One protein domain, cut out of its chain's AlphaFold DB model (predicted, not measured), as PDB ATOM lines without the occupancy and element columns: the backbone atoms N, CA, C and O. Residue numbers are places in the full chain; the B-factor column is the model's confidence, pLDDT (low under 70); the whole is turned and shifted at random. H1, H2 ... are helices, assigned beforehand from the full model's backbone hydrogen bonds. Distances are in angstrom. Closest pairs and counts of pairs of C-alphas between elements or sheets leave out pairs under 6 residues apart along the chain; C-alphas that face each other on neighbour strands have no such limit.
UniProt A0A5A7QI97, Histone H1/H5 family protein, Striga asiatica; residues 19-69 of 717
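Overview. This is residues 19 to 69 of the 717 residues of the protein "Histone H1/H5 family protein" of Striga asiatica (UniProt A0A5A7QI97). A long, loose helical hairpin: H1 runs one way, a loop turns at one end, and H2 folds back slantwise along it. The loop's residues 41 to 46, the beginning of H1 at residues 19 to 27, and the last residues, 64 to 69, stick out. The printed part has 51 residues with two named helices, H1 then H2, and no named strand: all helix. It is loose, a rod of 41 by 18 by 13 A, with a radius of gyration of the C-alphas of 12.8 A.

Arrangement. H1, residues 19 to 39, and H2, residues 49 to 65, form a helical hairpin through a short link. They only just touch, with 3 pairs of C-alphas within 8 A, through residues 32 to 36 of H1 and 52 to 59 of H2 alone. The closest C-alphas, of Phe 36 and Lys 52, are 7.6 A apart. The helices run opposite ways at a steep tilt of 41 degrees. Every O i to N i+4 pair is within hydrogen-bond range in H2, and 16 of 17 in H1.

Along the chain. H1 begins at C-alpha 19, (-47.499, 29.383, -47.609), and is 31.5 A long. H2 is 24.3 A long and ends at C-alpha 65, (-57.707, 45.332, -35.568).

Size, cuts and confidence. The C-alphas farthest apart, of Lys 19 and Asn 44, are 42.0 A apart. The printed part has no cut. Residues 19 to 21 have pLDDT under 70.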
ATOM      1  N   LYS A  19     -48.421  28.627 -46.752       55.47
ATOM      2  CA  LYS A  19     -47.499  29.383 -47.609       55.47
ATOM      3  C   LYS A  19     -47.825  30.888 -47.669       55.47
ATOM      4  O   LYS A  19     -46.915  31.686 -47.890       55.47
ATOM      5  N   ASN A  20     -49.073  31.298 -47.422       59.47
ATOM      6  CA  ASN A  20     -49.489  32.706 -47.506       59.47
ATOM      7  C   ASN A  20     -48.989  33.565 -46.330       59.47
ATOM      8  O   ASN A  20     -48.577  34.709 -46.545       59.47
ATOM      9  N   HIS A  21     -48.957  33.024 -45.105       65.25
ATOM     10  CA  HIS A  21     -48.561  33.788 -43.911       65.25
ATOM     11  C   HIS A  21     -47.100  34.266 -43.974       65.25
ATOM     12  O   HIS A  21     -46.791  35.359 -43.506       65.25
ATOM     13  N   SER A  22     -46.209  33.502 -44.621       82.12
ATOM     14  CA  SER A  22     -44.810  33.899 -44.857       82.12
ATOM     15  C   SER A  22     -44.708  35.198 -45.670       82.12
ATOM     16  O   SER A  22     -43.976  36.120 -45.303       82.12
ATOM     17  N   THR A  23     -45.502  35.317 -46.737       82.19
ATOM     18  CA  THR A  23     -45.547  36.514 -47.589       82.19
ATOM     19  C   THR A  23     -46.155  37.707 -46.851       82.19
ATOM     20  O   THR A  23     -45.613  38.809 -46.927       82.19
ATOM     21  N   GLN A  24     -47.234  37.495 -46.089       79.88
ATOM     22  CA  GLN A  24     -47.868  38.549 -45.289       79.88
ATOM     23  C   GLN A  24     -46.937  39.067 -44.179       79.88
ATOM     24  O   GLN A  24     -46.793  40.278 -44.029       79.88
ATOM     25  N   ARG A  25     -46.237  38.172 -43.465       85.88
ATOM     26  CA  ARG A  25     -45.230  38.532 -42.452       85.88
ATOM     27  C   ARG A  25     -44.125  39.402 -43.054       85.88
ATOM     28  O   ARG A  25     -43.886  40.498 -42.558       85.88
ATOM     29  N   LYS A  26     -43.535  38.982 -44.181       92.44
ATOM     30  CA  LYS A  26     -42.509  39.764 -44.900       92.44
ATOM     31  C   LYS A  26     -43.034  41.116 -45.400       92.44
ATOM     32  O   LYS A  26     -42.303  42.103 -45.376       92.44
ATOM     33  N   ALA A  27     -44.289  41.196 -45.846       88.06
ATOM     34  CA  ALA A  27     -44.905  42.459 -46.253       88.06
ATOM     35  C   ALA A  27     -45.083  43.424 -45.066       88.06
ATOM     36  O   ALA A  27     -44.752  44.605 -45.184       88.06
ATOM     37  N   MET A  28     -45.528  42.920 -43.911       87.31
ATOM     38  CA  MET A  28     -45.665  43.712 -42.685       87.31
ATOM     39  C   MET A  28     -44.320  44.160 -42.110       87.31
ATOM     40  O   MET A  28     -44.188  45.295 -41.661       87.31
ATOM     41  N   GLU A  29     -43.300  43.311 -42.175       93.44
ATOM     42  CA  GLU A  29     -41.938  43.624 -41.742       93.44
ATOM     43  C   GLU A  29     -41.300  44.708 -42.629       93.44
ATOM     44  O   GLU A  29     -40.738  45.684 -42.129       93.44
ATOM     45  N   ASN A  30     -41.512  44.635 -43.949       94.94
ATOM     46  CA  ASN A  30     -41.175  45.722 -44.871       94.94
ATOM     47  C   ASN A  30     -41.936  47.022 -44.555       94.94
ATOM     48  O   ASN A  30     -41.347  48.100 -44.641       94.94
ATOM     49  N   PHE A  31     -43.212  46.951 -44.159       94.06
ATOM     50  CA  PHE A  31     -43.980  48.134 -43.757       94.06
ATOM     51  C   PHE A  31     -43.448  48.763 -42.460       94.06
ATOM     52  O   PHE A  31     -43.178  49.964 -42.455       94.06
ATOM     53  N   ARG A  32     -43.195  47.969 -41.405       94.88
ATOM     54  CA  ARG A  32     -42.534  48.424 -40.162       94.88
ATOM     55  C   ARG A  32     -41.215  49.145 -40.475       94.88
ATOM     56  O   ARG A  32     -41.006  50.273 -40.035       94.88
ATOM     57  N   ASN A  33     -40.377  48.554 -41.331       95.50
ATOM     58  CA  ASN A  33     -39.108  49.140 -41.773       95.50
ATOM     59  C   ASN A  33     -39.267  50.460 -42.555       95.50
ATOM     60  O   ASN A  33     -38.397  51.328 -42.472       95.50
ATOM     61  N   ILE A  34     -40.357  50.643 -43.309       96.12
ATOM     62  CA  ILE A  34     -40.668  51.912 -43.989       96.12
ATOM     63  C   ILE A  34     -41.151  52.969 -42.987       96.12
ATOM     64  O   ILE A  34     -40.730  54.121 -43.086       96.12
ATOM     65  N   VAL A  35     -41.988  52.594 -42.014       95.56
ATOM     66  CA  VAL A  35     -42.472  53.507 -40.962       95.56
ATOM     67  C   VAL A  35     -41.313  54.004 -40.094       95.56
ATOM     68  O   VAL A  35     -41.206  55.210 -39.879       95.56
ATOM     69  N   PHE A  36     -40.392  53.123 -39.684       95.25
ATOM     70  CA  PHE A  36     -39.183  53.535 -38.963       95.25
ATOM     71  C   PHE A  36     -38.308  54.482 -39.785       95.25
ATOM     72  O   PHE A  36     -38.010  55.573 -39.313       95.25
ATOM     73  N   LYS A  37     -37.983  54.143 -41.042       95.31
ATOM     74  CA  LYS A  37     -37.172  55.015 -41.915       95.31
ATOM     75  C   LYS A  37     -37.827  56.367 -42.210       95.31
ATOM     76  O   LYS A  37     -37.125  57.331 -42.501       95.31
ATOM     77  N   LEU A  38     -39.158  56.451 -42.156       96.06
ATOM     78  CA  LEU A  38     -39.880  57.717 -42.256       96.06
ATOM     79  C   LEU A  38     -39.753  58.532 -40.962       96.06
ATOM     80  O   LEU A  38     -39.453  59.719 -41.031       96.06
ATOM     81  N   ALA A  39     -39.928  57.906 -39.799       94.56
ATOM     82  CA  ALA A  39     -39.789  58.571 -38.505       94.56
ATOM     83  C   ALA A  39     -38.339  59.030 -38.235       94.56
ATOM     84  O   ALA A  39     -38.115  60.147 -37.779       94.56
ATOM     85  N   GLU A  40     -37.346  58.223 -38.612       94.69
ATOM     86  CA  GLU A  40     -35.913  58.549 -38.537       94.69
ATOM     87  C   GLU A  40     -35.474  59.624 -39.553       94.69
ATOM     88  O   GLU A  40     -34.349  60.110 -39.485       94.69
ATOM     89  N   SER A  41     -36.343  60.039 -40.487       94.69
ATOM     90  CA  SER A  41     -36.023  61.090 -41.469       94.69
ATOM     91  C   SER A  41     -36.108  62.523 -40.916       94.69
ATOM     92  O   SER A  41     -35.828  63.481 -41.640       94.69
ATOM     93  N   HIS A  42     -36.481  62.690 -39.642       89.19
ATOM     94  CA  HIS A  42     -36.525  63.984 -38.967       89.19
ATOM     95  C   HIS A  42     -35.133  64.372 -38.422       89.19
ATOM     96  O   HIS A  42     -34.674  63.780 -37.446       89.19
ATOM     97  N   PRO A  43     -34.453  65.393 -38.990       85.38
ATOM     98  CA  PRO A  43     -33.020  65.631 -38.759       85.38
ATOM     99  C   PRO A  43     -32.650  66.065 -37.333       85.38
ATOM    100  O   PRO A  43     -31.476  66.037 -36.981       85.38
ATOM    101  N   ASN A  44     -33.634  66.455 -36.518       87.75
ATOM    102  CA  ASN A  44     -33.430  66.987 -35.168       87.75
ATOM    103  C   ASN A  44     -33.909  66.016 -34.068       87.75
ATOM    104  O   ASN A  44     -33.915  66.388 -32.899       87.75
ATOM    105  N   ALA A  45     -34.371  64.811 -34.424       86.94
ATOM    106  CA  ALA A  45     -34.961  63.863 -33.481       86.94
ATOM    107  C   ALA A  45     -34.657  62.411 -33.886       86.94
ATOM    108  O   ALA A  45     -35.465  61.745 -34.535       86.94
ATOM    109  N   ALA A  46     -33.489  61.908 -33.476       91.62
ATOM    110  CA  ALA A  46     -33.211  60.477 -33.530       91.62
ATOM    111  C   ALA A  46     -34.246  59.725 -32.672       91.62
ATOM    112  O   ALA A  46     -34.499  60.096 -31.524       91.62
ATOM    113  N   LEU A  47     -34.869  58.684 -33.229       95.44
ATOM    114  CA  LEU A  47     -35.959  57.984 -32.551       95.44
ATOM    115  C   LEU A  47     -35.451  57.230 -31.317       95.44
ATOM    116  O   LEU A  47     -34.716  56.247 -31.443       95.44
ATOM    117  N   THR A  48     -35.889  57.665 -30.134       95.69
ATOM    118  CA  THR A  48     -35.570  56.996 -28.868       95.69
ATOM    119  C   THR A  48     -36.120  55.560 -28.857       95.69
ATOM    120  O   THR A  48     -37.142  55.290 -29.500       95.69
ATOM    121  N   PRO A  49     -35.505  54.619 -28.114       95.19
ATOM    122  CA  PRO A  49     -36.006  53.244 -28.025       95.19
ATOM    123  C   PRO A  49     -37.468  53.167 -27.557       95.19
ATOM    124  O   PRO A  49     -38.257  52.412 -28.119       95.19
ATOM    125  N   SER A  50     -37.861  54.025 -26.608       95.50
ATOM    126  CA  SER A  50     -39.252  54.142 -26.147       95.50
ATOM    127  C   SER A  50     -40.208  54.577 -27.270       95.50
ATOM    128  O   SER A  50     -41.244  53.947 -27.480       95.50
ATOM    129  N   ALA A  51     -39.828  55.571 -28.087       94.62
ATOM    130  CA  ALA A  51     -40.624  55.974 -29.249       94.62
ATOM    131  C   ALA A  51     -40.726  54.859 -30.309       94.62
ATOM    132  O   ALA A  51     -41.785  54.687 -30.911       94.62
ATOM    133  N   LYS A  52     -39.666  54.062 -30.512       95.44
ATOM    134  CA  LYS A  52     -39.712  52.885 -31.399       95.44
ATOM    135  C   LYS A  52     -40.692  51.826 -30.884       95.44
ATOM    136  O   LYS A  52     -41.491  51.324 -31.673       95.44
ATOM    137  N   ASN A  53     -40.696  51.554 -29.579       96.31
ATOM    138  CA  ASN A  53     -41.622  50.606 -28.956       96.31
ATOM    139  C   ASN A  53     -43.083  51.083 -29.030       96.31
ATOM    140  O   ASN A  53     -43.945  50.307 -29.431       96.31
ATOM    141  N   LEU A  54     -43.359  52.365 -28.762       96.56
ATOM    142  CA  LEU A  54     -44.705  52.944 -28.902       96.56
ATOM    143  C   LEU A  54     -45.230  52.868 -30.349       96.56
ATOM    144  O   LEU A  54     -46.425  52.671 -30.579       96.56
ATOM    145  N   ILE A  55     -44.346  53.006 -31.343       95.38
ATOM    146  CA  ILE A  55     -44.696  52.820 -32.758       95.38
ATOM    147  C   ILE A  55     -45.000  51.347 -33.059       95.38
ATOM    148  O   ILE A  55     -45.977  51.080 -33.756       95.38
ATOM    149  N   LEU A  56     -44.228  50.393 -32.523       94.38
ATOM    150  CA  LEU A  56     -44.518  48.959 -32.673       94.38
ATOM    151  C   LEU A  56     -45.850  48.571 -32.029       94.38
ATOM    152  O   LEU A  56     -46.659  47.929 -32.686       94.38
ATOM    153  N   GLU A  57     -46.117  49.011 -30.799       95.69
ATOM    154  CA  GLU A  57     -47.375  48.736 -30.097       95.69
ATOM    155  C   GLU A  57     -48.580  49.271 -30.887       95.69
ATOM    156  O   GLU A  57     -49.554  48.553 -31.116       95.69
ATOM    157  N   ARG A  58     -48.496  50.509 -31.396       94.69
ATOM    158  CA  ARG A  58     -49.550  51.101 -32.234       94.69
ATOM    159  C   ARG A  58     -49.707  50.388 -33.577       94.69
ATOM    160  O   ARG A  58     -50.840  50.205 -34.020       94.69
ATOM    161  N   LEU A  59     -48.613  49.965 -34.214       93.19
ATOM    162  CA  LEU A  59     -48.661  49.186 -35.455       93.19
ATOM    163  C   LEU A  59     -49.279  47.803 -35.234       93.19
ATOM    164  O   LEU A  59     -50.097  47.379 -36.042       93.19
ATOM    165  N   ASP A  60     -48.948  47.122 -34.142       90.94
ATOM    166  CA  ASP A  60     -49.436  45.769 -33.877       90.94
ATOM    167  C   ASP A  60     -50.872  45.776 -33.340       90.94
ATOM    168  O   ASP A  60     -51.656  44.900 -33.703       90.94
ATOM    169  N   ARG A  61     -51.280  46.822 -32.606       91.19
ATOM    170  CA  ARG A  61     -52.692  47.109 -32.297       91.19
ATOM    171  C   ARG A  61     -53.499  47.347 -33.577       91.19
ATOM    172  O   ARG A  61     -54.539  46.717 -33.755       91.19
ATOM    173  N   PHE A  62     -52.997  48.179 -34.493       87.94
ATOM    174  CA  PHE A  62     -53.622  48.442 -35.797       87.94
ATOM    175  C   PHE A  62     -53.739  47.153 -36.630       87.94
ATOM    176  O   PHE A  62     -54.820  46.800 -37.090       87.94
ATOM    177  N   VAL A  63     -52.661  46.381 -36.770       85.44
ATOM    178  CA  VAL A  63     -52.663  45.101 -37.507       85.44
ATOM    179  C   VAL A  63     -53.581  44.063 -36.854       85.44
ATOM    180  O   VAL A  63     -54.234  43.309 -37.567       85.44
ATOM    181  N   SER A  64     -53.695  44.051 -35.523       83.19
ATOM    182  CA  SER A  64     -54.616  43.164 -34.797       83.19
ATOM    183  C   SER A  64     -56.086  43.570 -34.940       83.19
ATOM    184  O   SER A  64     -56.958  42.706 -34.874       83.19
ATOM    185  N   GLN A  65     -56.374  44.855 -35.172       82.19
ATOM    186  CA  GLN A  65     -57.707  45.332 -35.568       82.19
ATOM    187  C   GLN A  65     -58.037  44.932 -37.015       82.19
ATOM    188  O   GLN A  65     -59.181  44.596 -37.308       82.19
ATOM    189  N   TYR A  66     -57.036  44.876 -37.900       75.12
ATOM    190  CA  TYR A  66     -57.150  44.319 -39.256       75.12
ATOM    191  C   TYR A  66     -56.684  42.859 -39.344       75.12
ATOM    192  O   TYR A  66     -56.041  42.462 -40.324       75.12
ATOM    193  N   LYS A  67     -57.044  42.037 -38.343       72.88
ATOM    194  CA  LYS A  67     -57.046  40.574 -38.502       72.88
ATOM    195  C   LYS A  67     -57.752  40.234 -39.814       72.88
ATOM    196  O   LYS A  67     -58.804  40.791 -40.124       72.88
ATOM    197  N   THR A  68     -57.161  39.337 -40.600       71.69
ATOM    198  CA  THR A  68     -57.802  38.817 -41.813       71.69
ATOM    199  C   THR A  68     -59.139  38.201 -41.405       71.69
ATOM    200  O   THR A  68     -59.104  37.265 -40.606       71.69
ATOM    201  N   PRO A  69     -60.290  38.722 -41.873       78.44
ATOM    202  CA  PRO A  69     -61.588  38.257 -41.397       78.44
ATOM    203  C   PRO A  69     -61.760  36.778 -41.745       78.44
ATOM    204  O   PRO A  69     -61.385  36.363 -42.841       78.44
TER     205      PRO A  69